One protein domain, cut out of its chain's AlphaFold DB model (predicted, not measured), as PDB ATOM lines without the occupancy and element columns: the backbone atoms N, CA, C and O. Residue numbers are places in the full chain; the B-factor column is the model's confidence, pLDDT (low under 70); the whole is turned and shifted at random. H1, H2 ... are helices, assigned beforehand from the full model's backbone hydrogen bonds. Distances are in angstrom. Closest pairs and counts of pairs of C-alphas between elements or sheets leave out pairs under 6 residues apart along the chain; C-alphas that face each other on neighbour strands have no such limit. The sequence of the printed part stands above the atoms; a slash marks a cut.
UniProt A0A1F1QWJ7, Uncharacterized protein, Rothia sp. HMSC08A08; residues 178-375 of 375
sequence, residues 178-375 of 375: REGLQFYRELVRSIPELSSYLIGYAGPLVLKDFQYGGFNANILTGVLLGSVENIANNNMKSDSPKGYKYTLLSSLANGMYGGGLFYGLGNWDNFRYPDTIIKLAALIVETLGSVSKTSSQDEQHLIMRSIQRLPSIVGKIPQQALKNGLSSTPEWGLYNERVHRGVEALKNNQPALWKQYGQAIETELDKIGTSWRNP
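Overview. This is residues 178 to 375 of the 375 residues of an uncharacterized protein of Rothia sp. HMSC08A08 (UniProt A0A1F1QWJ7). This is a compact stack of helical turns: the chain goes up and down through eight longer helices, which lie in two rows, H1, H3, H6 and H9 in one and H2, H4, H7 and H10 in the other. H3 and H6 lie in the inner part of their row, and two short helices, H5 after H4 and H8 after H7, touch each other. The eight make an up and down bundle, a group of helices in which each runs against the one before it in the chain. The printed part has 198 residues with ten named helices, H1 to H10 in order, and no named strand; the class is all helix, with 140 residues in the helices. The whole is compact and rounded, with a radius of gyration of the C-alphas of 15.4 A and spans of 44 by 35 by 31 A.

Along the chain. The longest helix by residues is H3, residues 210 to 232, which runs 32.9 A from C-alpha 210 at (87.691, 107.384, 94.202) to C-alpha 232 at (73.281, 105.041, 123.688), with a kink of 28 degrees near residue 217. Before it come H1, residues 180 to 190, which begins at C-alpha 180 at (71.442, 103.696, 101.731), and H2, residues 194 to 206, 19.3 A long. After it come H4, residues 244 to 256, H5, residues 261 to 267, and H6, residues 276 to 290, 20.2 A long. H7, residues 297 to 314, is 25.8 A long with a kink of 33 degrees near residue 308, and H8 holds residues 317 to 323. H9, residues 333 to 349, is 25.8 A long; H10, residues 351 to 366, has a kink of 60 degrees near residue 358 and ends at C-alpha 366 at (85.592, 125.856, 113.142).

Arrangement. H3 touches H1, the closest C-alphas being those of Leu 181 and Gly 222 at 4.1 A; they run the same way at a shallow tilt of 34 degrees, only just short of steep. H3 touches H6, with the C-alphas of Thr 221 and Leu 280 closest at 5.0 A. H6 touches H9 the same way at a shallow tilt of 25 degrees, with the C-alphas of Glu 286 and Gly 342 closest at 3.7 A. H2 and H3 form a helical hairpin at a shallow tilt of 14 degrees, closest at the C-alphas of Val 206 and Tyr 212, 5.5 A. H2 touches H4 at the C-alphas of Ser 196 and Leu 248, 5.0 A. H4 touches H7 at a steep tilt of 45 degrees, with the C-alphas of Ala 253 and Ser 306 at 5.1 A. H7 touches H10 at the C-alphas of Pro 311 and Ile 361, 4.7 A. H5 touches H8 at the C-alphas of Gly 266 and Gln 320, 5.8 A. H1 and H10 are apart. Every O i to N i+4 pair is within hydrogen-bond range in H1, H4, H6 and H8; the counts are 5 of 9 in H2, 17 of 19 in H3, 12 of 14 in H7, 11 of 13 in H9, 10 of 12 in H10, and 0 of 3 in H5, where 2 of 4 O i to N i+3 pairs are within range.

Size, cuts and confidence. The two C-alphas farthest apart, those of Pro 241 and Ser 328, are 47.2 A apart. The printed part has no cut and ends at Pro 375, the chain's last residue. The link from H3 to H4, 11 residues, is long. The mean pLDDT of the printed part is 88.8; it is under 70 at residues 178 to 179, 205 to 207, 258 to 259, 272, 274 and 324 to 328.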
ATOM      1  N   ARG A 178      68.798 105.949  97.287       48.44
ATOM      2  CA  ARG A 178      68.793 107.093  98.257       48.44
ATOM      3  C   ARG A 178      68.543 106.758  99.748       48.44
ATOM      4  O   ARG A 178      68.811 107.594 100.603       48.44
ATOM      5  N   GLU A 179      68.095 105.553 100.076       58.59
ATOM      6  CA  GLU A 179      67.863 105.027 101.421       58.59
ATOM      7  C   GLU A 179      69.163 104.551 102.080       58.59
ATOM      8  O   GLU A 179      69.167 104.262 103.274       58.59
ATOM      9  N   GLY A 180      70.278 104.493 101.338       75.69
ATOM     10  CA  GLY A 180      71.442 103.696 101.731       75.69
ATOM     11  C   GLY A 180      71.995 103.975 103.138       75.69
ATOM     12  O   GLY A 180      72.219 103.019 103.869       75.69
ATOM     13  N   LEU A 181      72.121 105.223 103.624       86.06
ATOM     14  CA  LEU A 181      72.575 105.431 105.016       86.06
ATOM     15  C   LEU A 181      71.569 104.917 106.052       86.06
ATOM     16  O   LEU A 181      71.982 104.486 107.126       86.06
ATOM     17  N   GLN A 182      70.260 105.002 105.777       88.62
ATOM     18  CA  GLN A 182      69.237 104.497 106.697       88.62
ATOM     19  C   GLN A 182      69.249 102.975 106.702       88.62
ATOM     20  O   GLN A 182      69.167 102.384 107.772       88.62
ATOM     21  N   PHE A 183      69.465 102.360 105.539       88.56
ATOM     22  CA  PHE A 183      69.714 100.930 105.444       88.56
ATOM     23  C   PHE A 183      70.884 100.507 106.348       88.56
ATOM     24  O   PHE A 183      70.695  99.700 107.253       88.56
ATOM     25  N   TYR A 184      72.073 101.106 106.194       91.62
ATOM     26  CA  TYR A 184      73.234 100.730 107.014       91.62
ATOM     27  C   TYR A 184      73.044 101.039 108.504       91.62
ATOM     28  O   TYR A 184      73.547 100.304 109.355       91.62
ATOM     29  N   ARG A 185      72.309 102.107 108.832       93.69
ATOM     30  CA  ARG A 185      71.920 102.418 110.209       93.69
ATOM     31  C   ARG A 185      71.075 101.294 110.800       93.69
ATOM     32  O   ARG A 185      71.432 100.781 111.856       93.69
ATOM     33  N   GLU A 186      69.984 100.910 110.144       92.69
ATOM     34  CA  GLU A 186      69.082  99.865 110.645       92.69
ATOM     35  C   GLU A 186      69.743  98.479 110.638       92.69
ATOM     36  O   GLU A 186      69.544  97.704 111.577       92.69
ATOM     37  N   LEU A 187      70.615  98.202 109.662       92.44
ATOM     38  CA  LEU A 187      71.440  96.995 109.624       92.44
ATOM     39  C   LEU A 187      72.321  96.888 110.874       92.44
ATOM     40  O   LEU A 187      72.279  95.877 111.570       92.44
ATOM     41  N   VAL A 188      73.074  97.941 111.208       95.19
ATOM     42  CA  VAL A 188      73.944  97.951 112.399       95.19
ATOM     43  C   VAL A 188      73.141  97.955 113.696       95.19
ATOM     44  O   VAL A 188      73.556  97.339 114.674       95.19
ATOM     45  N   ARG A 189      71.980  98.612 113.743       94.88
ATOM     46  CA  ARG A 189      71.094  98.535 114.917       94.88
ATOM     47  C   ARG A 189      70.607  97.111 115.169       94.88
ATOM     48  O   ARG A 189      70.526  96.687 116.319       94.88
ATOM     49  N   SER A 190      70.295  96.388 114.097       92.94
ATOM     50  CA  SER A 190      69.796  95.015 114.164       92.94
ATOM     51  C   SER A 190      70.909  94.008 114.455       92.94
ATOM     52  O   SER A 190      70.693  93.072 115.222       92.94
ATOM     53  N   ILE A 191      72.093  94.213 113.871       93.31
ATOM     54  CA  ILE A 191      73.266  93.334 113.973       93.31
ATOM     55  C   ILE A 191      74.495  94.203 114.316       93.31
ATOM     56  O   ILE A 191      75.262  94.582 113.421       93.31
ATOM     57  N   PRO A 192      74.686  94.580 115.598       94.56
ATOM     58  CA  PRO A 192      75.798  95.438 116.019       94.56
ATOM     59  C   PRO A 192      77.176  94.901 115.608       94.56
ATOM     60  O   PRO A 192      78.055  95.676 115.217       94.56
ATOM     61  N   GLU A 193      77.348  93.583 115.623       92.75
ATOM     62  CA  GLU A 193      78.583  92.867 115.297       92.75
ATOM     63  C   GLU A 193      79.156  93.277 113.930       92.75
ATOM     64  O   GLU A 193      80.370  93.376 113.782       92.75
ATOM     65  N   LEU A 194      78.307  93.639 112.957       93.94
ATOM     66  CA  LEU A 194      78.740  94.062 111.618       93.94
ATOM     67  C   LEU A 194      79.477  95.408 111.585       93.94
ATOM     68  O   LEU A 194      80.199  95.680 110.627       93.94
ATOM     69  N   SER A 195      79.300  96.273 112.584       94.75
ATOM     70  CA  SER A 195      79.791  97.662 112.541       94.75
ATOM     71  C   SER A 195      81.296  97.779 112.269       94.75
ATOM     72  O   SER A 195      81.717  98.531 111.387       94.75
ATOM     73  N   SER A 196      82.115  97.014 112.995       93.88
ATOM     74  CA  SER A 196      83.575  97.034 112.879       93.88
ATOM     75  C   SER A 196      84.042  96.497 111.521       93.88
ATOM     76  O   SER A 196      84.952  97.076 110.918       93.88
ATOM     77  N   TYR A 197      83.389  95.446 111.017       93.75
ATOM     78  CA  TYR A 197      83.685  94.835 109.724       93.75
ATOM     79  C   TYR A 197      83.290  95.747 108.564       93.75
ATOM     80  O   TYR A 197      84.094  95.942 107.655       93.75
ATOM     81  N   LEU A 198      82.114  96.379 108.609       93.81
ATOM     82  CA  LEU A 198      81.667  97.315 107.571       93.81
ATOM     83  C   LEU A 198      82.625  98.509 107.430       93.81
ATOM     84  O   LEU A 198      82.957  98.902 106.312       93.81
ATOM     85  N   ILE A 199      83.141  99.044 108.545       92.31
ATOM     86  CA  ILE A 199      84.180 100.088 108.512       92.31
ATOM     87  C   ILE A 199      85.466  99.555 107.861       92.31
ATOM     88  O   ILE A 199      86.064 100.239 107.029       92.31
ATOM     89  N   GLY A 200      85.889  98.340 108.220       89.12
ATOM     90  CA  GLY A 200      87.097  97.717 107.671       89.12
ATOM     91  C   GLY A 200      87.015  97.445 106.165       89.12
ATOM     92  O   GLY A 200      87.977  97.704 105.441       89.12
ATOM     93  N   TYR A 201      85.863  96.978 105.682       88.25
ATOM     94  CA  TYR A 201      85.657  96.559 104.293       88.25
ATOM     95  C   TYR A 201      85.253  97.686 103.337       88.25
ATOM     96  O   TYR A 201      85.484  97.562 102.135       88.25
ATOM     97  N   ALA A 202      84.761  98.823 103.838       82.94
ATOM     98  CA  ALA A 202      84.530  99.998 102.996       82.94
ATOM     99  C   ALA A 202      85.847 100.534 102.383       82.94
ATOM    100  O   ALA A 202      85.886 100.983 101.239       82.94
ATOM    101  N   GLY A 203      86.963 100.473 103.118       71.19
ATOM    102  CA  GLY A 203      88.239 101.102 102.735       71.19
ATOM    103  C   GLY A 203      88.875 100.618 101.423       71.19
ATOM    104  O   GLY A 203      89.189 101.456 100.573       71.19
ATOM    105  N   PRO A 204      89.090  99.304 101.227       71.44
ATOM    106  CA  PRO A 204      89.866  98.778 100.104       71.44
ATOM    107  C   PRO A 204      89.368  99.162  98.704       71.44
ATOM    108  O   PRO A 204      90.175  99.219  97.778       71.44
ATOM    109  N   LEU A 205      88.067  99.409  98.526       64.38
ATOM    110  CA  LEU A 205      87.479  99.728  97.220       64.38
ATOM    111  C   LEU A 205      87.711 101.187  96.819       64.38
ATOM    112  O   LEU A 205      88.186 101.447  95.717       64.38
ATOM    113  N   VAL A 206      87.491 102.139  97.728       56.16
ATOM    114  CA  VAL A 206      87.732 103.565  97.434       56.16
ATOM    115  C   VAL A 206      89.212 103.912  97.324       56.16
ATOM    116  O   VAL A 206      89.576 104.865  96.641       56.16
ATOM    117  N   LEU A 207      90.089 103.119  97.942       59.78
ATOM    118  CA  LEU A 207      91.531 103.250  97.720       59.78
ATOM    119  C   LEU A 207      91.958 102.809  96.311       59.78
ATOM    120  O   LEU A 207      93.027 103.212  95.859       59.78
ATOM    121  N   LYS A 208      91.142 101.997  95.623       71.19
ATOM    122  CA  LYS A 208      91.366 101.609  94.223       71.19
ATOM    123  C   LYS A 208      90.721 102.590  93.253       71.19
ATOM    124  O   LYS A 208      91.310 102.867  92.215       71.19
ATOM    125  N   ASP A 209      89.543 103.107  93.595       76.69
ATOM    126  CA  ASP A 209      88.801 104.024  92.740       76.69
ATOM    127  C   ASP A 209      87.969 105.030  93.550       76.69
ATOM    128  O   ASP A 209      86.995 104.684  94.226       76.69
ATOM    129  N   PHE A 210      88.347 106.308  93.461       79.38
ATOM    130  CA  PHE A 210      87.691 107.384  94.202       79.38
ATOM    131  C   PHE A 210      86.251 107.665  93.745       79.38
ATOM    132  O   PHE A 210      85.548 108.373  94.471       79.38
ATOM    133  N   GLN A 211      85.785 107.095  92.622       80.62
ATOM    134  CA  GLN A 211      84.388 107.215  92.180       80.62
ATOM    135  C   GLN A 211      83.388 106.633  93.195       80.62
ATOM    136  O   GLN A 211      82.243 107.071  93.277       80.62
ATOM    137  N   TYR A 212      83.835 105.685  94.028       81.88
ATOM    138  CA  TYR A 212      83.021 105.087  95.089       81.88
ATOM    139  C   TYR A 212      82.996 105.916  96.381       81.88
ATOM    140  O   TYR A 212      82.458 105.473  97.395       81.88
ATOM    141  N   GLY A 213      83.566 107.123  96.370       83.44
ATOM    142  CA  GLY A 213      83.624 108.015  97.524       83.44
ATOM    143  C   GLY A 213      82.262 108.234  98.185       83.44
ATOM    144  O   GLY A 213      82.103 107.990  99.382       83.44
ATOM    145  N   GLY A 214      81.257 108.609  97.392       82.56
ATOM    146  CA  GLY A 214      79.903 108.862  97.877       82.56
ATOM    147  C   GLY A 214      79.226 107.609  98.430       82.56
ATOM    148  O   GLY A 214      78.553 107.683  99.456       82.56
ATOM    149  N   PHE A 215      79.450 106.456  97.794       84.31
ATOM    150  CA  PHE A 215      78.971 105.156  98.272       84.31
ATOM    151  C   PHE A 215      79.557 104.828  99.654       84.31
ATOM    152  O   PHE A 215      78.818 104.545 100.597       84.31
ATOM    153  N   ASN A 216      80.867 105.001  99.829       87.00
ATOM    154  CA  ASN A 216      81.516 104.813 101.124       87.00
ATOM    155  C   ASN A 216      81.079 105.829 102.177       87.00
ATOM    156  O   ASN A 216      80.894 105.467 103.338       87.00
ATOM    157  N   ALA A 217      80.895 107.095 101.800       87.25
ATOM    158  CA  ALA A 217      80.378 108.100 102.718       87.25
ATOM    159  C   ALA A 217      78.995 107.695 103.252       87.25
ATOM    160  O   ALA A 217      78.724 107.851 104.444       87.25
ATOM    161  N   ASN A 218      78.154 107.121 102.388       87.62
ATOM    162  CA  ASN A 218      76.830 106.607 102.725       87.62
ATOM    163  C   ASN A 218      76.902 105.425 103.709       87.62
ATOM    164  O   ASN A 218      76.260 105.479 104.762       87.62
ATOM    165  N   ILE A 219      77.752 104.424 103.419       89.88
ATOM    166  CA  ILE A 219      78.031 103.283 104.312       89.88
ATOM    167  C   ILE A 219      78.433 103.779 105.695       89.88
ATOM    168  O   ILE A 219      77.779 103.483 106.692       89.88
ATOM    169  N   LEU A 220      79.501 104.570 105.762       92.00
ATOM    170  CA  LEU A 220      80.101 104.973 107.029       92.00
ATOM    171  C   LEU A 220      79.168 105.861 107.838       92.00
ATOM    172  O   LEU A 220      79.097 105.731 109.055       92.00
ATOM    173  N   THR A 221      78.411 106.731 107.176       92.56
ATOM    174  CA  THR A 221      77.418 107.566 107.851       92.56
ATOM    175  C   THR A 221      76.338 106.721 108.509       92.56
ATOM    176  O   THR A 221      75.998 106.970 109.665       92.56
ATOM    177  N   GLY A 222      75.801 105.719 107.809       93.69
ATOM    178  CA  GLY A 222      74.807 104.821 108.390       93.69
ATOM    179  C   GLY A 222      75.387 103.962 109.511       93.69
ATOM    180  O   GLY A 222      74.824 103.921 110.603       93.69
ATOM    181  N   VAL A 223      76.559 103.361 109.281       95.62
ATOM    182  CA  VAL A 223      77.242 102.503 110.258       95.62
ATOM    183  C   VAL A 223      77.569 103.256 111.542       95.62
ATOM    184  O   VAL A 223      77.249 102.773 112.628       95.62
ATOM    185  N   LEU A 224      78.168 104.446 111.454       97.00
ATOM    186  CA  LEU A 224      78.520 105.236 112.637       97.00
ATOM    187  C   LEU A 224      77.278 105.747 113.368       97.00
ATOM    188  O   LEU A 224      77.241 105.713 114.596       97.00
ATOM    189  N   LEU A 225      76.236 106.156 112.635       96.69
ATOM    190  CA  LEU A 225      74.970 106.561 113.244       96.69
ATOM    191  C   LEU A 225      74.330 105.409 114.029       96.69
ATOM    192  O   LEU A 225      74.019 105.583 115.205       96.69
ATOM    193  N   GLY A 226      74.194 104.230 113.412       97.38
ATOM    194  CA  GLY A 226      73.675 103.038 114.088       97.38
ATOM    195  C   GLY A 226      74.548 102.619 115.275       97.38
ATOM    196  O   GLY A 226      74.030 102.220 116.315       97.38
ATOM    197  N   SER A 227      75.869 102.791 115.169       98.25
ATOM    198  CA  SER A 227      76.806 102.454 116.246       98.25
ATOM    199  C   SER A 227      76.664 103.359 117.470       98.25
ATOM    200  O   SER A 227      76.621 102.872 118.601       98.25
ATOM    201  N   VAL A 228      76.548 104.674 117.269       97.88
ATOM    202  CA  VAL A 228      76.298 105.627 118.363       97.88
ATOM    203  C   VAL A 228      74.947 105.348 119.024       97.88
ATOM    204  O   VAL A 228      74.852 105.361 120.249       97.88
ATOM    205  N   GLU A 229      73.913 105.035 118.238       97.88
ATOM    206  CA  GLU A 229      72.590 104.669 118.761       97.88
ATOM    207  C   GLU A 229      72.623 103.361 119.562       97.88
ATOM    208  O   GLU A 229      72.014 103.279 120.627       97.88
ATOM    209  N   ASN A 230      73.374 102.357 119.111       98.12
ATOM    210  CA  ASN A 230      73.595 101.119 119.858       98.12
ATOM    211  C   ASN A 230      74.301 101.369 121.194       98.12
ATOM    212  O   ASN A 230      73.881 100.827 122.215       98.12
ATOM    213  N   ILE A 231      75.328 102.227 121.219       97.31
ATOM    214  CA  ILE A 231      76.004 102.615 122.467       97.31
ATOM    215  C   ILE A 231      75.029 103.328 123.408       97.31
ATOM    216  O   ILE A 231      74.972 102.991 124.590       97.31
ATOM    217  N   ALA A 232      74.251 104.285 122.896       96.25
ATOM    218  CA  ALA A 232      73.281 105.041 123.688       96.25
ATOM    219  C   ALA A 232      72.175 104.144 124.272       96.25
ATOM    220  O   ALA A 232      71.771 104.330 125.417       96.25
ATOM    221  N   ASN A 233      71.733 103.140 123.513       96.69
ATOM    222  CA  ASN A 233      70.691 102.194 123.916       96.69
ATOM    223  C   ASN A 233      71.233 100.952 124.642       96.69
ATOM    224  O   ASN A 233      70.475 100.021 124.907       96.69
ATOM    225  N   ASN A 234      72.535 100.908 124.946       94.94
ATOM    226  CA  ASN A 234      73.207  99.760 125.559       94.94
ATOM    227  C   ASN A 234      73.065  98.436 124.762       94.94
ATOM    228  O   ASN A 234      73.204  97.350 125.320       94.94
ATOM    229  N   ASN A 235      72.821  98.516 123.449       94.94
ATOM    230  CA  ASN A 235      72.754  97.384 122.520       94.94
ATOM    231  C   ASN A 235      74.131  97.121 121.887       94.94
ATOM    232  O   ASN A 235      74.355  97.345 120.702       94.94
ATOM    233  N   MET A 236      75.091  96.704 122.710       94.06
ATOM    234  CA  MET A 236      76.511  96.609 122.344       94.06
ATOM    235  C   MET A 236      76.971  95.153 122.194       94.06
ATOM    236  O   MET A 236      77.972  94.751 122.791       94.06
ATOM    237  N   LYS A 237      76.216  94.348 121.438       91.69
ATOM    238  CA  LYS A 237      76.609  92.965 121.135       91.69
ATOM    239  C   LYS A 237      77.884  92.933 120.290       91.69
ATOM    240  O   LYS A 237      78.131  93.835 119.493       91.69
ATOM    241  N   SER A 238      78.718  91.924 120.511       90.75
ATOM    242  CA  SER A 238      80.024  91.774 119.872       90.75
ATOM    243  C   SER A 238      80.394  90.298 119.832       90.75
ATOM    244  O   SER A 238      80.251  89.610 120.839       90.75
ATOM    245  N   ASP A 239      80.927  89.857 118.699       87.19
ATOM    246  CA  ASP A 239      81.564  88.550 118.505       87.19
ATOM    247  C   ASP A 239      82.988  88.511 119.097       87.19
ATOM    248  O   ASP A 239      83.505  87.464 119.472       87.19
ATOM    249  N   SER A 240      83.626  89.675 119.243       89.56
ATOM    250  CA  SER A 240      84.942  89.790 119.866       89.56
ATOM    251  C   SER A 240      84.877  89.744 121.398       89.56
ATOM    252  O   SER A 240      84.109  90.513 121.992       89.56
ATOM    253  N   PRO A 241      85.782  89.002 122.070       90.62
ATOM    254  CA  PRO A 241      85.891  89.003 123.531       90.62
ATOM    255  C   PRO A 241      86.341  90.356 124.105       90.62
ATOM    256  O   PRO A 241      86.179  90.604 125.297       90.62
ATOM    257  N   LYS A 242      86.900  91.251 123.276       92.88
ATOM    258  CA  LYS A 242      87.258  92.618 123.689       92.88
ATOM    259  C   LYS A 242      86.052  93.572 123.709       92.88
ATOM    260  O   LYS A 242      86.156  94.678 124.230       92.88
ATOM    261  N   GLY A 243      84.907  93.137 123.183       94.56
ATOM    262  CA  GLY A 243      83.649  93.871 123.215       94.56
ATOM    263  C   GLY A 243      83.502  94.946 122.135       94.56
ATOM    264  O   GLY A 243      84.448  95.359 121.464       94.56
ATOM    265  N   TYR A 244      82.270  95.434 122.007       95.81
ATOM    266  CA  TYR A 244      81.820  96.301 120.916       95.81
ATOM    267  C   TYR A 244      82.572  97.634 120.809       95.81
ATOM    268  O   TYR A 244      82.976  98.062 119.730       95.81
ATOM    269  N   LYS A 245      82.785  98.318 121.941       96.38
ATOM    270  CA  LYS A 245      83.477  99.617 121.940       96.38
ATOM    271  C   LYS A 245      84.927  99.479 121.487       96.38
ATOM    272  O   LYS A 245      85.410 100.340 120.756       96.38
ATOM    273  N   TYR A 246      85.590  98.391 121.882       96.56
ATOM    274  CA  TYR A 246      86.946  98.093 121.446       96.56
ATOM    275  C   TYR A 246      86.999  97.854 119.937       96.56
ATOM    276  O   TYR A 246      87.828  98.456 119.257       96.56
ATOM    277  N   THR A 247      86.131  96.988 119.399       95.50
ATOM    278  CA  THR A 247      86.144  96.652 117.967       95.50
ATOM    279  C   THR A 247      85.829  97.872 117.109       95.50
ATOM    280  O   THR A 247      86.532  98.123 116.130       95.50
ATOM    281  N   LEU A 248      84.863  98.696 117.526       96.56
ATOM    282  CA  LEU A 248      84.541  99.959 116.867       96.56
ATOM    283  C   LEU A 248      85.719 100.946 116.892       96.56
ATOM    284  O   LEU A 248      86.086 101.494 115.850       96.56
ATOM    285  N   LEU A 249      86.350 101.148 118.055       96.88
ATOM    286  CA  LEU A 249      87.530 102.008 118.191       96.88
ATOM    287  C   LEU A 249      88.706 101.492 117.350       96.88
ATOM    288  O   LEU A 249      89.388 102.281 116.700       96.88
ATOM    289  N   SER A 250      88.935 100.180 117.336       95.19
ATOM    290  CA  SER A 250      89.993  99.541 116.553       95.19
ATOM    291  C   SER A 250      89.793  99.769 115.054       95.19
ATOM    292  O   SER A 250      90.704 100.253 114.379       95.19
ATOM    293  N   SER A 251      88.586  99.519 114.534       94.00
ATOM    294  CA  SER A 251      88.268  99.758 113.120       94.00
ATOM    295  C   SER A 251      88.381 101.231 112.736       94.00
ATOM    296  O   SER A 251      88.946 101.544 111.686       94.00
ATOM    297  N   LEU A 252      87.924 102.149 113.597       93.44
ATOM    298  CA  LEU A 252      88.112 103.586 113.389       93.44
ATOM    299  C   LEU A 252      89.597 103.952 113.340       93.44
ATOM    300  O   LEU A 252      90.047 104.539 112.359       93.44
ATOM    301  N   ALA A 253      90.374 103.565 114.353       93.69
ATOM    302  CA  ALA A 253      91.797 103.873 114.435       93.69
ATOM    303  C   ALA A 253      92.572 103.340 113.218       93.69
ATOM    304  O   ALA A 253      93.410 104.054 112.660       93.69
ATOM    305  N   ASN A 254      92.257 102.122 112.769       90.75
ATOM    306  CA  ASN A 254      92.838 101.528 111.565       90.75
ATOM    307  C   ASN A 254      92.440 102.303 110.305       90.75
ATOM    308  O   ASN A 254      93.302 102.633 109.492       90.75
ATOM    309  N   GLY A 255      91.165 102.678 110.170       89.31
ATOM    310  CA  GLY A 255      90.693 103.512 109.064       89.31
ATOM    311  C   GLY A 255      91.360 104.892 109.015       89.31
ATOM    312  O   GLY A 255      91.506 105.467 107.937       89.31
ATOM    313  N   MET A 256      91.774 105.435 110.164       90.31
ATOM    314  CA  MET A 256      92.429 106.745 110.278       90.31
ATOM    315  C   MET A 256      93.944 106.704 110.032       90.31
ATOM    316  O   MET A 256      94.559 107.750 109.800       90.31
ATOM    317  N   TYR A 257      94.576 105.532 110.108       84.06
ATOM    318  CA  TYR A 257      96.031 105.397 110.067       84.06
ATOM    319  C   TYR A 257      96.567 105.101 108.655       84.06
ATOM    320  O   TYR A 257      95.969 104.352 107.896       84.06
ATOM    321  N   GLY A 258      97.734 105.669 108.316       63.94
ATOM    322  CA  GLY A 258      98.654 105.144 107.291       63.94
ATOM    323  C   GLY A 258      98.074 104.800 105.913       63.94
ATOM    324  O   GLY A 258      98.322 103.704 105.427       63.94
ATOM    325  N   GLY A 259      97.324 105.705 105.276       66.81
ATOM    326  CA  GLY A 259      96.706 105.421 103.970       66.81
ATOM    327  C   GLY A 259      95.396 104.629 104.054       66.81
ATOM    328  O   GLY A 259      94.894 104.192 103.025       66.81
ATOM    329  N   GLY A 260      94.845 104.457 105.259       74.19
ATOM    330  CA  GLY A 260      93.560 103.810 105.506       74.19
ATOM    331  C   GLY A 260      92.359 104.579 104.952       74.19
ATOM    332  O   GLY A 260      92.492 105.644 104.346       74.19
ATOM    333  N   LEU A 261      91.170 104.027 105.193       79.81
ATOM    334  CA  LEU A 261      89.876 104.501 104.694       79.81
ATOM    335  C   LEU A 261      89.736 106.036 104.656       79.81
ATOM    336  O   LEU A 261      89.437 106.602 103.608       79.81
ATOM    337  N   PHE A 262      90.000 106.734 105.762       82.50
ATOM    338  CA  PHE A 262      89.776 108.184 105.860       82.50
ATOM    339  C   PHE A 262      90.896 109.033 105.237       82.50
ATOM    340  O   PHE A 262      90.760 110.252 105.107       82.50
ATOM    341  N   TYR A 263      92.011 108.426 104.819       72.94
ATOM    342  CA  TYR A 263      93.124 109.144 104.197       72.94
ATOM    343  C   TYR A 263      92.711 109.796 102.871       72.94
ATOM    344  O   TYR A 263      93.076 110.945 102.607       72.94
ATOM    345  N   GLY A 264      91.911 109.090 102.071       72.44
ATOM    346  CA  GLY A 264      91.444 109.549 100.765       72.44
ATOM    347  C   GLY A 264      90.271 110.525 100.809       72.44
ATOM    348  O   GLY A 264      89.902 111.017  99.752       72.44
ATOM    349  N   LEU A 265      89.702 110.827 101.984       80.38
ATOM    350  CA  LEU A 265      88.407 111.514 102.103       80.38
ATOM    351  C   LEU A 265      88.351 112.837 101.321       80.38
ATOM    352  O   LEU A 265      87.368 113.119 100.647       80.38
ATOM    353  N   GLY A 266      89.446 113.602 101.324       75.69
ATOM    354  CA  GLY A 266      89.585 114.851 100.564       75.69
ATOM    355  C   GLY A 266      89.559 114.704  99.035       75.69
ATOM    356  O   GLY A 266      89.380 115.699  98.342       75.69
ATOM    357  N   ASN A 267      89.686 113.488  98.503       78.94
ATOM    358  CA  ASN A 267      89.741 113.180  97.069       78.94
ATOM    359  C   ASN A 267      88.524 112.395  96.564       78.94
ATOM    360  O   ASN A 267      88.408 112.174  95.362       78.94
ATOM    361  N   TRP A 268      87.633 111.974  97.461       84.88
ATOM    362  CA  TRP A 268      86.451 111.187  97.129       84.88
ATOM    363  C   TRP A 268      85.538 111.926  96.142       84.88
ATOM    364  O   TRP A 268      85.378 113.150  96.229       84.88
ATOM    365  N   ASP A 269      84.955 111.190  95.194       81.81
ATOM    366  CA  ASP A 269      83.825 111.679  94.407       81.81
ATOM    367  C   ASP A 269      82.535 111.420  95.183       81.81
ATOM    368  O   ASP A 269      82.089 110.284  95.339       81.81
ATOM    369  N   ASN A 270      81.955 112.499  95.699       75.94
ATOM    370  CA  ASN A 270      80.766 112.464  96.534       75.94
ATOM    371  C   ASN A 270      79.570 113.133  95.843       75.94
ATOM    372  O   ASN A 270      78.619 113.499  96.524       75.94
ATOM    373  N   PHE A 271      79.584 113.289  94.512       71.50
ATOM    374  CA  PHE A 271      78.551 114.039  93.782       71.50
ATOM    375  C   PHE A 271      77.125 113.505  93.998       71.50
ATOM    376  O   PHE A 271      76.176 114.277  94.095       71.50
ATOM    377  N   ARG A 272      76.959 112.182  94.123       69.12
ATOM    378  CA  ARG A 272      75.661 111.559  94.464       69.12
ATOM    379  C   ARG A 272      75.289 111.714  95.951       69.12
ATOM    380  O   ARG A 272      74.116 111.661  96.299       69.12
ATOM    381  N   TYR A 273      76.334 111.848  96.770       73.62
ATOM    382  CA  TYR A 273      76.496 111.886  98.231       73.62
ATOM    383  C   TYR A 273      76.679 113.229  98.966       73.62
ATOM    384  O   TYR A 273      77.302 113.180 100.029       73.62
ATOM    385  N   PRO A 274      76.290 114.414  98.465       65.50
ATOM    386  CA  PRO A 274      76.976 115.643  98.862       65.50
ATOM    387  C   PRO A 274      76.718 116.027 100.336       65.50
ATOM    388  O   PRO A 274      77.674 116.286 101.072       65.50
ATOM    389  N   ASP A 275      75.475 115.936 100.819       70.56
ATOM    390  CA  ASP A 275      75.098 116.255 102.213       70.56
ATOM    391  C   ASP A 275      75.687 115.289 103.260       70.56
ATOM    392  O   ASP A 275      75.747 115.580 104.460       70.56
ATOM    393  N   THR A 276      76.133 114.115 102.815       80.25
ATOM    394  CA  THR A 276      76.572 113.018 103.681       80.25
ATOM    395  C   THR A 276      77.943 113.283 104.298       80.25
ATOM    396  O   THR A 276      78.226 112.807 105.394       80.25
ATOM    397  N   ILE A 277      78.798 114.077 103.650       86.19
ATOM    398  CA  ILE A 277      80.187 114.280 104.089       86.19
ATOM    399  C   ILE A 277      80.291 115.119 105.371       86.19
ATOM    400  O   ILE A 277      81.059 114.768 106.268       86.19
ATOM    401  N   ILE A 278      79.489 116.182 105.508       88.50
ATOM    402  CA  ILE A 278      79.449 116.985 106.746       88.50
ATOM    403  C   ILE A 278      78.890 116.137 107.897       88.50
ATOM    404  O   ILE A 278      79.447 116.122 108.998       88.50
ATOM    405  N   LYS A 279      77.839 115.353 107.623       90.94
ATOM    406  CA  LYS A 279      77.259 114.414 108.590       90.94
ATOM    407  C   LYS A 279      78.266 113.353 109.036       90.94
ATOM    408  O   LYS A 279      78.377 113.084 110.231       90.94
ATOM    409  N   LEU A 280      79.015 112.775 108.096       91.88
ATOM    410  CA  LEU A 280      80.066 111.801 108.373       91.88
ATOM    411  C   LEU A 280      81.129 112.386 109.307       91.88
ATOM    412  O   LEU A 280      81.504 111.736 110.279       91.88
ATOM    413  N   ALA A 281      81.581 113.618 109.058       91.75
ATOM    414  CA  ALA A 281      82.554 114.289 109.919       91.75
ATOM    415  C   ALA A 281      82.046 114.430 111.360       91.75
ATOM    416  O   ALA A 281      82.752 114.063 112.300       91.75
ATOM    417  N   ALA A 282      80.805 114.896 111.530       95.25
ATOM    418  CA  ALA A 282      80.189 115.014 112.847       95.25
ATOM    419  C   ALA A 282      80.076 113.653 113.556       95.25
ATOM    420  O   ALA A 282      80.379 113.547 114.743       95.25
ATOM    421  N   LEU A 283      79.709 112.598 112.821       96.44
ATOM    422  CA  LEU A 283      79.607 111.238 113.354       96.44
ATOM    423  C   LEU A 283      80.960 110.624 113.711       96.44
ATOM    424  O   LEU A 283      81.037 109.898 114.697       96.44
ATOM    425  N   ILE A 284      82.030 110.910 112.966       95.81
ATOM    426  CA  ILE A 284      83.390 110.488 113.331       95.81
ATOM    427  C   ILE A 284      83.759 111.067 114.704       95.81
ATOM    428  O   ILE A 284      84.229 110.333 115.574       95.81
ATOM    429  N   VAL A 285      83.506 112.362 114.917       97.50
ATOM    430  CA  VAL A 285      83.787 113.048 116.188       97.50
ATOM    431  C   VAL A 285      82.916 112.494 117.321       97.50
ATOM    432  O   VAL A 285      83.439 112.136 118.376       97.50
ATOM    433  N   GLU A 286      81.604 112.364 117.102       98.19
ATOM    434  CA  GLU A 286      80.658 111.828 118.092       98.19
ATOM    435  C   GLU A 286      80.976 110.375 118.466       98.19
ATOM    436  O   GLU A 286      80.952 110.010 119.645       98.19
ATOM    437  N   THR A 287      81.327 109.546 117.481       98.00
ATOM    438  CA  THR A 287      81.653 108.136 117.711       98.00
ATOM    439  C   THR A 287      82.953 108.011 118.489       98.00
ATOM    440  O   THR A 287      82.977 107.297 119.489       98.00
ATOM    441  N   LEU A 288      84.006 108.751 118.106       97.88
ATOM    442  CA  LEU A 288      85.251 108.802 118.880       97.88
ATOM    443  C   LEU A 288      84.995 109.247 120.322       97.88
ATOM    444  O   LEU A 288      85.507 108.618 121.244       97.88
ATOM    445  N   GLY A 289      84.169 110.276 120.532       98.19
ATOM    446  CA  GLY A 289      83.743 110.694 121.866       98.19
ATOM    447  C   GLY A 289      83.040 109.572 122.636       98.19
ATOM    448  O   GLY A 289      83.392 109.300 123.784       98.19
ATOM    449  N   SER A 290      82.131 108.843 121.989       97.81
ATOM    450  CA  SER A 290      81.350 107.749 122.590       97.81
ATOM    451  C   SER A 290      82.197 106.539 123.020       97.81
ATOM    452  O   SER A 290      81.830 105.827 123.964       97.81
ATOM    453  N   VAL A 291      83.345 106.318 122.368       97.50
ATOM    454  CA  VAL A 291      84.305 105.242 122.692       97.50
ATOM    455  C   VAL A 291      85.588 105.744 123.369       97.50
ATOM    456  O   VAL A 291      86.516 104.972 123.586       97.50
ATOM    457  N   SER A 292      85.660 107.027 123.729       97.31
ATOM    458  CA  SER A 292      86.890 107.652 124.246       97.31
ATOM    459  C   SER A 292      87.251 107.274 125.681       97.31
ATOM    460  O   SER A 292      88.375 107.526 126.112       97.31
ATOM    461  N   LYS A 293      86.327 106.685 126.444       96.06
ATOM    462  CA  LYS A 293      86.618 106.183 127.790       96.06
ATOM    463  C   LYS A 293      87.305 104.825 127.682       96.06
ATOM    464  O   LYS A 293      86.653 103.825 127.395       96.06
ATOM    465  N   THR A 294      88.608 104.813 127.919       94.06
ATOM    466  CA  THR A 294      89.466 103.633 127.807       94.06
ATOM    467  C   THR A 294      89.644 102.947 129.161       94.06
ATOM    468  O   THR A 294      89.583 103.575 130.218       94.06
ATOM    469  N   SER A 295      89.842 101.634 129.124       91.88
ATOM    470  CA  SER A 295      90.032 100.766 130.291       91.88
ATOM    471  C   SER A 295      91.312  99.930 130.216       91.88
ATOM    472  O   SER A 295      91.727  99.341 131.212       91.88
ATOM    473  N   SER A 296      91.967  99.906 129.053       93.81
ATOM    474  CA  SER A 296      93.197  99.155 128.802       93.81
ATOM    475  C   SER A 296      94.249  99.988 128.065       93.81
ATOM    476  O   SER A 296      93.947 101.002 127.429       93.81
ATOM    477  N   GLN A 297      95.506  99.538 128.121       93.94
ATOM    478  CA  GLN A 297      96.612 100.167 127.394       93.94
ATOM    479  C   GLN A 297      96.425 100.083 125.869       93.94
ATOM    480  O   GLN A 297      96.735 101.043 125.164       93.94
ATOM    481  N   ASP A 298      95.874  98.971 125.373       94.31
ATOM    482  CA  ASP A 298      95.533  98.798 123.958       94.31
ATOM    483  C   ASP A 298      94.543  99.876 123.497       94.31
ATOM    484  O   ASP A 298      94.786 100.571 122.511       94.31
ATOM    485  N   GLU A 299      93.441 100.059 124.232       96.31
ATOM    486  CA  GLU A 299      92.443 101.093 123.934       96.31
ATOM    487  C   GLU A 299      93.045 102.496 124.013       96.31
ATOM    488  O   GLU A 299      92.773 103.333 123.151       96.31
ATOM    489  N   GLN A 300      93.908 102.745 125.003       97.19
ATOM    490  CA  GLN A 300      94.593 104.028 125.147       97.19
ATOM    491  C   GLN A 300      95.470 104.353 123.932       97.19
ATOM    492  O   GLN A 300      95.526 105.496 123.473       97.19
ATOM    493  N   HIS A 301      96.142 103.348 123.374       95.69
ATOM    494  CA  HIS A 301      96.945 103.517 122.169       95.69
ATOM    495  C   HIS A 301      96.085 103.787 120.929       95.69
ATOM    496  O   HIS A 301      96.414 104.662 120.122       95.69
ATOM    497  N   LEU A 302      94.959 103.080 120.788       96.69
ATOM    498  CA  LEU A 302      94.015 103.277 119.683       96.69
ATOM    499  C   LEU A 302      93.368 104.671 119.724       96.69
ATOM    500  O   LEU A 302      93.319 105.357 118.696       96.69
ATOM    501  N   ILE A 303      92.928 105.130 120.902       97.25
ATOM    502  CA  ILE A 303      92.324 106.462 121.044       97.25
ATOM    503  C   ILE A 303      93.358 107.568 120.822       97.25
ATOM    504  O   ILE A 303      93.063 108.541 120.128       97.25
ATOM    505  N   MET A 304      94.595 107.395 121.309       96.81
ATOM    506  CA  MET A 304      95.691 108.337 121.065       96.81
ATOM    507  C   MET A 304      95.938 108.526 119.568       96.81
ATOM    508  O   MET A 304      95.969 109.661 119.089       96.81
ATOM    509  N   ARG A 305      96.074 107.426 118.814       93.81
ATOM    510  CA  ARG A 305      96.271 107.482 117.357       93.81
ATOM    511  C   ARG A 305      95.103 108.161 116.647       93.81
ATOM    512  O   ARG A 305      95.334 108.953 115.735       93.81
ATOM    513  N   SER A 306      93.877 107.875 117.073       95.88
ATOM    514  CA  SER A 306      92.668 108.452 116.481       95.88
ATOM    515  C   SER A 306      92.596 109.965 116.708       95.88
ATOM    516  O   SER A 306      92.476 110.726 115.749       95.88
ATOM    517  N   ILE A 307      92.779 110.423 117.953       96.38
ATOM    518  CA  ILE A 307      92.779 111.853 118.314       96.38
ATOM    519  C   ILE A 307      93.905 112.604 117.590       96.38
ATOM    520  O   ILE A 307      93.673 113.684 117.053       96.38
ATOM    521  N   GLN A 308      95.103 112.020 117.505       95.25
ATOM    522  CA  GLN A 308      96.235 112.624 116.795       95.25
ATOM    523  C   GLN A 308      95.943 112.848 115.299       95.25
ATOM    524  O   GLN A 308      96.442 113.805 114.704       95.25
ATOM    525  N   ARG A 309      95.168 111.959 114.661       93.69
ATOM    526  CA  ARG A 309      94.855 112.026 113.223       93.69
ATOM    527  C   ARG A 309      93.600 112.826 112.902       93.69
ATOM    528  O   ARG A 309      93.482 113.307 111.774       93.69
ATOM    529  N   LEU A 310      92.712 113.013 113.874       94.56
ATOM    530  CA  LEU A 310      91.423 113.669 113.690       94.56
ATOM    531  C   LEU A 310      91.505 115.051 113.004       94.56
ATOM    532  O   LEU A 310      90.754 115.238 112.045       94.56
ATOM    533  N   PRO A 311      92.429 115.977 113.360       94.12
ATOM    534  CA  PRO A 311      92.540 117.266 112.666       94.12
ATOM    535  C   PRO A 311      92.772 117.115 111.161       94.12
ATOM    536  O   PRO A 311      92.125 117.766 110.350       94.12
ATOM    537  N   SER A 312      93.658 116.198 110.764       91.12
ATOM    538  CA  SER A 312      93.979 115.979 109.349       91.12
ATOM    539  C   SER A 312      92.804 115.399 108.558       91.12
ATOM    540  O   SER A 312      92.707 115.639 107.356       91.12
ATOM    541  N   ILE A 313      91.931 114.632 109.212       90.31
ATOM    542  CA  ILE A 313      90.745 114.041 108.586       90.31
ATOM    543  C   ILE A 313      89.650 115.096 108.445       90.31
ATOM    544  O   ILE A 313      89.154 115.312 107.341       90.31
ATOM    545  N   VAL A 314      89.321 115.793 109.536       89.56
ATOM    546  CA  VAL A 314      88.293 116.845 109.547       89.56
ATOM    547  C   VAL A 314      88.687 118.005 108.632       89.56
ATOM    548  O   VAL A 314      87.850 118.500 107.885       89.56
ATOM    549  N   GLY A 315      89.967 118.382 108.586       89.06
ATOM    550  CA  GLY A 315      90.446 119.483 107.746       89.06
ATOM    551  C   GLY A 315      90.284 119.271 106.237       89.06
ATOM    552  O   GLY A 315      90.363 120.226 105.467       89.06
ATOM    553  N   LYS A 316      90.012 118.038 105.789       87.12
ATOM    554  CA  LYS A 316      89.711 117.718 104.381       87.12
ATOM    555  C   LYS A 316      88.238 117.940 104.013       87.12
ATOM    556  O   LYS A 316      87.912 118.016 102.830       87.12
ATOM    557  N   ILE A 317      87.355 118.051 105.006       84.25
ATOM    558  CA  ILE A 317      85.899 118.135 104.830       84.25
ATOM    559  C   ILE A 317      85.450 119.449 104.178       84.25
ATOM    560  O   ILE A 317      84.672 119.367 103.227       84.25
ATOM    561  N   PRO A 318      85.935 120.645 104.584       82.12
ATOM    562  CA  PRO A 318      85.512 121.899 103.956       82.12
ATOM    563  C   PRO A 318      85.751 121.920 102.442       82.12
ATOM    564  O   PRO A 318      84.871 122.303 101.678       82.12
ATOM    565  N   GLN A 319      86.921 121.450 101.996       80.38
ATOM    566  CA  GLN A 319      87.273 121.396 100.572       80.38
ATOM    567  C   GLN A 319      86.334 120.471  99.791       80.38
ATOM    568  O   GLN A 319      85.919 120.793  98.680       80.38
ATOM    569  N   GLN A 320      85.959 119.343 100.394       78.81
ATOM    570  CA  GLN A 320      85.007 118.398  99.821       78.81
ATOM    571  C   GLN A 320      83.579 118.947  99.769       78.81
ATOM    572  O   GLN A 320      82.916 118.817  98.743       78.81
ATOM    573  N   ALA A 321      83.121 119.611 100.831       75.69
ATOM    574  CA  ALA A 321      81.806 120.246 100.861       75.69
ATOM    575  C   ALA A 321      81.676 121.341  99.783       75.69
ATOM    576  O   ALA A 321      80.654 121.419  99.102       75.69
ATOM    577  N   LEU A 322      82.738 122.128  99.571       74.69
ATOM    578  CA  LEU A 322      82.795 123.160  98.532       74.69
ATOM    579  C   LEU A 322      82.799 122.575  97.111       74.69
ATOM    580  O   LEU A 322      82.123 123.108  96.232       74.69
ATOM    581  N   LYS A 323      83.515 121.464  96.881       72.88
ATOM    582  CA  LYS A 323      83.601 120.797  95.565       72.88
ATOM    583  C   LYS A 323      82.227 120.396  95.015       72.88
ATOM    584  O   LYS A 323      82.031 120.405  93.803       72.88
ATOM    585  N   ASN A 324      81.283 120.078  95.897       64.44
ATOM    586  CA  ASN A 324      79.961 119.584  95.521       64.44
ATOM    587  C   ASN A 324      78.890 120.684  95.401       64.44
ATOM    588  O   ASN A 324      77.723 120.363  95.205       64.44
ATOM    589  N   GLY A 325      79.255 121.967  95.526       60.59
ATOM    590  CA  GLY A 325      78.321 123.086  95.331       60.59
ATOM    591  C   GLY A 325      77.234 123.230  96.406       60.59
ATOM    592  O   GLY A 325      76.249 123.921  96.169       60.59
ATOM    593  N   LEU A 326      77.403 122.596  97.574       57.91
ATOM    594  CA  LEU A 326      76.423 122.589  98.674       57.91
ATOM    595  C   LEU A 326      76.206 123.962  99.317       57.91
ATOM    596  O   LEU A 326      75.110 124.259  99.778       57.91
ATOM    597  N   SER A 327      77.253 124.786  99.382       55.25
ATOM    598  CA  SER A 327      77.203 126.147  99.922       55.25
ATOM    599  C   SER A 327      78.487 126.899  99.570       55.25
ATOM    600  O   SER A 327      79.546 126.288  99.421       55.25
ATOM    601  N   SER A 328      78.426 128.230  99.489       64.06
ATOM    602  CA  SER A 328      79.615 129.094  99.454       64.06
ATOM    603  C   SER A 328      80.431 129.038 100.755       64.06
ATOM    604  O   SER A 328      81.601 129.413 100.760       64.06
ATOM    605  N   THR A 329      79.823 128.561 101.847       70.25
ATOM    606  CA  THR A 329      80.435 128.375 103.169       70.25
ATOM    607  C   THR A 329      79.876 127.104 103.819       70.25
ATOM    608  O   THR A 329      78.675 127.061 104.094       70.25
ATOM    609  N   PRO A 330      80.692 126.062 104.064       77.19
ATOM    610  CA  PRO A 330      80.245 124.882 104.801       77.19
ATOM    611  C   PRO A 330      79.704 125.295 106.175       77.19
ATOM    612  O   PRO A 330      80.279 126.185 106.797       77.19
ATOM    613  N   GLU A 331      78.615 124.667 106.619       87.19
ATOM    614  CA  GLU A 331      78.021 124.863 107.945       87.19
ATOM    615  C   GLU A 331      77.635 123.525 108.582       87.19
ATOM    616  O   GLU A 331      77.283 122.568 107.892       87.19
ATOM    617  N   TRP A 332      77.694 123.441 109.912       90.44
ATOM    618  CA  TRP A 332      77.295 122.236 110.646       90.44
ATOM    619  C   TRP A 332      75.783 122.005 110.665       90.44
ATOM    620  O   TRP A 332      75.347 120.853 110.694       90.44
ATOM    621  N   GLY A 333      74.984 123.076 110.684       88.81
ATOM    622  CA  GLY A 333      73.521 123.014 110.717       88.81
ATOM    623  C   GLY A 333      72.986 122.053 111.787       88.81
ATOM    624  O   GLY A 333      73.310 122.160 112.970       88.81
ATOM    625  N   LEU A 334      72.204 121.059 111.360       88.62
ATOM    626  CA  LEU A 334      71.584 120.047 112.230       88.62
ATOM    627  C   LEU A 334      72.587 119.124 112.954       88.62
ATOM    628  O   LEU A 334      72.186 118.306 113.782       88.62
ATOM    629  N   TYR A 335      73.881 119.209 112.640       92.94
ATOM    630  CA  TYR A 335      74.921 118.348 113.207       92.94
ATOM    631  C   TYR A 335      75.716 119.003 114.349       92.94
ATOM    632  O   TYR A 335      76.591 118.347 114.917       92.94
ATOM    633  N   ASN A 336      75.385 120.247 114.728       94.62
ATOM    634  CA  ASN A 336      76.020 120.984 115.832       94.62
ATOM    635  C   ASN A 336      76.093 120.170 117.129       94.62
ATOM    636  O   ASN A 336      77.174 119.982 117.686       94.62
ATOM    637  N   GLU A 337      74.957 119.631 117.579       96.31
ATOM    638  CA  GLU A 337      74.888 118.863 118.826       96.31
ATOM    639  C   GLU A 337      75.783 117.619 118.811       96.31
ATOM    640  O   GLU A 337      76.348 117.245 119.837       96.31
ATOM    641  N   ARG A 338      75.928 116.961 117.653       96.88
ATOM    642  CA  ARG A 338      76.747 115.745 117.525       96.88
ATOM    643  C   ARG A 338      78.223 116.061 117.706       96.88
ATOM    644  O   ARG A 338      78.910 115.386 118.473       96.88
ATOM    645  N   VAL A 339      78.687 117.120 117.040       97.75
ATOM    646  CA  VAL A 339      80.059 117.617 117.189       97.75
ATOM    647  C   VAL A 339      80.308 118.024 118.640       97.75
ATOM    648  O   VAL A 339      81.294 117.580 119.226       97.75
ATOM    649  N   HIS A 340      79.383 118.779 119.243       97.94
ATOM    650  CA  HIS A 340      79.469 119.192 120.643       97.94
ATOM    651  C   HIS A 340      79.614 117.999 121.596       97.94
ATOM    652  O   HIS A 340      80.573 117.934 122.364       97.94
ATOM    653  N   ARG A 341      78.706 117.014 121.507       97.56
ATOM    654  CA  ARG A 341      78.741 115.802 122.343       97.56
ATOM    655  C   ARG A 341      80.059 115.047 122.197       97.56
ATOM    656  O   ARG A 341      80.634 114.627 123.199       97.56
ATOM    657  N   GLY A 342      80.544 114.885 120.965       98.12
ATOM    658  CA  GLY A 342      81.814 114.213 120.703       98.12
ATOM    659  C   GLY A 342      83.010 114.950 121.306       98.12
ATOM    660  O   GLY A 342      83.827 114.332 121.988       98.12
ATOM    661  N   VAL A 343      83.089 116.269 121.110       98.38
ATOM    662  CA  VAL A 343      84.164 117.114 121.655       98.38
ATOM    663  C   VAL A 343      84.165 117.107 123.182       98.38
ATOM    664  O   VAL A 343      85.207 116.846 123.784       98.38
ATOM    665  N   GLU A 344      83.017 117.327 123.821       98.38
ATOM    666  CA  GLU A 344      82.931 117.335 125.284       98.38
ATOM    667  C   GLU A 344      83.277 115.964 125.878       98.38
ATOM    668  O   GLU A 344      84.011 115.879 126.864       98.38
ATOM    669  N   ALA A 345      82.846 114.869 125.243       98.19
ATOM    670  CA  ALA A 345      83.241 113.530 125.664       98.19
ATOM    671  C   ALA A 345      84.761 113.316 125.554       98.19
ATOM    672  O   ALA A 345      85.369 112.810 126.497       98.19
ATOM    673  N   LEU A 346      85.399 113.741 124.456       98.38
ATOM    674  CA  LEU A 346      86.856 113.646 124.290       98.38
ATOM    675  C   LEU A 346      87.608 114.479 125.333       98.38
ATOM    676  O   LEU A 346      88.579 114.002 125.920       98.38
ATOM    677  N   LYS A 347      87.149 115.702 125.597       98.00
ATOM    678  CA  LYS A 347      87.738 116.614 126.582       98.00
ATOM    679  C   LYS A 347      87.670 116.050 128.002       98.00
ATOM    680  O   LYS A 347      88.659 116.115 128.730       98.00
ATOM    681  N   ASN A 348      86.535 115.453 128.363       98.12
ATOM    682  CA  ASN A 348      86.311 114.879 129.688       98.12
ATOM    683  C   ASN A 348      87.015 113.529 129.877       98.12
ATOM    684  O   ASN A 348      87.613 113.289 130.923       98.12
ATOM    685  N   ASN A 349      86.979 112.651 128.870       98.19
ATOM    686  CA  ASN A 349      87.527 111.297 128.980       98.19
ATOM    687  C   ASN A 349      89.032 111.227 128.683       98.19
ATOM    688  O   ASN A 349      89.708 110.339 129.193       98.19
ATOM    689  N   GLN A 350      89.568 112.137 127.861       97.94
ATOM    690  CA  GLN A 350      90.968 112.142 127.419       97.94
ATOM    691  C   GLN A 350      91.631 113.526 127.600       97.94
ATOM    692  O   GLN A 350      92.202 114.068 126.649       97.94
ATOM    693  N   PRO A 351      91.629 114.116 128.815       97.69
ATOM    694  CA  PRO A 351      92.050 115.505 129.038       97.69
ATOM    695  C   PRO A 351      93.516 115.772 128.668       97.69
ATOM    696  O   PRO A 351      93.848 116.849 128.172       97.69
ATOM    697  N   ALA A 352      94.408 114.794 128.862       97.44
ATOM    698  CA  ALA A 352      95.817 114.925 128.491       97.44
ATOM    699  C   ALA A 352      96.010 114.997 126.966       97.44
ATOM    700  O   ALA A 352      96.733 115.864 126.475       97.44
ATOM    701  N   LEU A 353      95.320 114.131 126.214       97.50
ATOM    702  CA  LEU A 353      95.342 114.158 124.749       97.50
ATOM    703  C   LEU A 353      94.642 115.412 124.217       97.50
ATOM    704  O   LEU A 353      95.131 116.029 123.273       97.50
ATOM    705  N   TRP A 354      93.549 115.835 124.856       98.12
ATOM    706  CA  TRP A 354      92.856 117.072 124.508       98.12
ATOM    707  C   TRP A 354      93.746 118.302 124.705       98.12
ATOM    708  O   TRP A 354      93.805 119.161 123.833       98.12
ATOM    709  N   LYS A 355      94.521 118.369 125.793       98.12
ATOM    710  CA  LYS A 355      95.496 119.450 126.004       98.12
ATOM    711  C   LYS A 355      96.526 119.536 124.870       98.12
ATOM    712  O   LYS A 355      96.973 120.629 124.543       98.12
ATOM    713  N   GLN A 356      96.910 118.400 124.289       98.00
ATOM    714  CA  GLN A 356      97.918 118.343 123.232       98.00
ATOM    715  C   GLN A 356      97.347 118.603 121.829       98.00
ATOM    716  O   GLN A 356      97.982 119.294 121.038       98.00
ATOM    717  N   TYR A 357      96.177 118.045 121.507       97.81
ATOM    718  CA  TYR A 357      95.628 118.037 120.143       97.81
ATOM    719  C   TYR A 357      94.318 118.820 119.988       97.81
ATOM    720  O   TYR A 357      93.932 119.140 118.864       97.81
ATOM    721  N   GLY A 358      93.643 119.155 121.090       97.38
ATOM    722  CA  GLY A 358      92.310 119.762 121.110       97.38
ATOM    723  C   GLY A 358      92.232 121.053 120.309       97.38
ATOM    724  O   GLY A 358      91.377 121.168 119.443       97.38
ATOM    725  N   GLN A 359      93.180 121.980 120.484       97.94
ATOM    726  CA  GLN A 359      93.184 123.243 119.731       97.94
ATOM    727  C   GLN A 359      93.233 123.029 118.209       97.94
ATOM    728  O   GLN A 359      92.550 123.731 117.464       97.94
ATOM    729  N   ALA A 360      94.013 122.052 117.735       97.81
ATOM    730  CA  ALA A 360      94.075 121.723 116.313       97.81
ATOM    731  C   ALA A 360      92.759 121.102 115.823       97.81
ATOM    732  O   ALA A 360      92.300 121.437 114.737       97.81
ATOM    733  N   ILE A 361      92.129 120.240 116.630       97.56
ATOM    734  CA  ILE A 361      90.810 119.663 116.323       97.56
ATOM    735  C   ILE A 361      89.770 120.779 116.202       97.56
ATOM    736  O   ILE A 361      89.097 120.875 115.180       97.56
ATOM    737  N   GLU A 362      89.674 121.646 117.208       97.69
ATOM    738  CA  GLU A 362      88.722 122.755 117.223       97.69
ATOM    739  C   GLU A 362      88.921 123.707 116.037       97.69
ATOM    740  O   GLU A 362      87.949 124.092 115.395       97.69
ATOM    741  N   THR A 363      90.174 124.029 115.699       97.19
ATOM    742  CA  THR A 363      90.504 124.893 114.553       97.19
ATOM    743  C   THR A 363      89.976 124.315 113.238       97.19
ATOM    744  O   THR A 363      89.468 125.055 112.401       97.19
ATOM    745  N   GLU A 364      90.090 123.001 113.034       95.69
ATOM    746  CA  GLU A 364      89.585 122.349 111.821       95.69
ATOM    747  C   GLU A 364      88.054 122.226 111.823       95.69
ATOM    748  O   GLU A 364      87.436 122.382 110.771       95.69
ATOM    749  N   LEU A 365      87.430 122.014 112.988       95.75
ATOM    750  CA  LEU A 365      85.969 122.016 113.118       95.75
ATOM    751  C   LEU A 365      85.373 123.407 112.850       95.75
ATOM    752  O   LEU A 365      84.356 123.519 112.167       95.75
ATOM    753  N   ASP A 366      86.033 124.468 113.317       95.25
ATOM    754  CA  ASP A 366      85.592 125.856 113.142       95.25
ATOM    755  C   ASP A 366      85.615 126.314 111.674       95.25
ATOM    756  O   ASP A 366      84.855 127.208 111.305       95.25
ATOM    757  N   LYS A 367      86.406 125.669 110.802       92.31
ATOM    758  CA  LYS A 367      86.370 125.917 109.344       92.31
ATOM    759  C   LYS A 367      85.062 125.471 108.689       92.31
ATOM    760  O   LYS A 367      84.750 125.943 107.599       92.31
ATOM    761  N   ILE A 368      84.332 124.550 109.320       90.19
ATOM    762  CA  ILE A 368      82.978 124.146 108.916       90.19
ATOM    763  C   ILE A 368      81.937 125.009 109.640       90.19
ATOM    764  O   ILE A 368      80.793 125.027 109.246       90.19
ATOM    765  N   GLY A 369      82.289 125.734 110.699       90.94
ATOM    766  CA  GLY A 369      81.380 126.611 111.435       90.94
ATOM    767  C   GLY A 369      81.615 126.518 112.936       90.94
ATOM    768  O   GLY A 369      82.132 125.521 113.423       90.94
ATOM    769  N   THR A 370      81.226 127.547 113.687       93.88
ATOM    770  CA  THR A 370      81.503 127.659 115.135       93.88
ATOM    771  C   THR A 370      80.297 127.342 116.021       93.88
ATOM    772  O   THR A 370      80.435 127.247 117.240       93.88
ATOM    773  N   SER A 371      79.113 127.150 115.430       93.31
ATOM    774  CA  SER A 371      77.855 126.917 116.151       93.31
ATOM    775  C   SER A 371      77.874 125.661 117.024       93.31
ATOM    776  O   SER A 371      77.231 125.638 118.061       93.31
ATOM    777  N   TRP A 372      78.683 124.652 116.693       95.69
ATOM    778  CA  TRP A 372      78.848 123.451 117.520       95.69
ATOM    779  C   TRP A 372      79.410 123.734 118.923       95.69
ATOM    780  O   TRP A 372      79.266 122.910 119.824       95.69
ATOM    781  N   ARG A 373      80.073 124.879 119.135       94.50
ATOM    782  CA  ARG A 373      80.601 125.254 120.455       94.50
ATOM    783  C   ARG A 373      79.479 125.576 121.443       94.50
ATOM    784  O   ARG A 373      79.639 125.306 122.628       94.50
ATOM    785  N   ASN A 374      78.368 126.118 120.944       90.38
ATOM    786  CA  ASN A 374      77.162 126.469 121.696       90.38
ATOM    787  C   ASN A 374      75.937 126.019 120.871       90.38
ATOM    788  O   ASN A 374      75.318 126.870 120.226       90.38
ATOM    789  N   PRO A 375      75.700 124.694 120.790       77.19
ATOM    790  CA  PRO A 375      74.807 124.074 119.812       77.19
ATOM    791  C   PRO A 375      73.327 124.396 120.012       77.19
ATOM    792  O   PRO A 375      72.916 124.653 121.168       77.19
TER     793      PRO A 375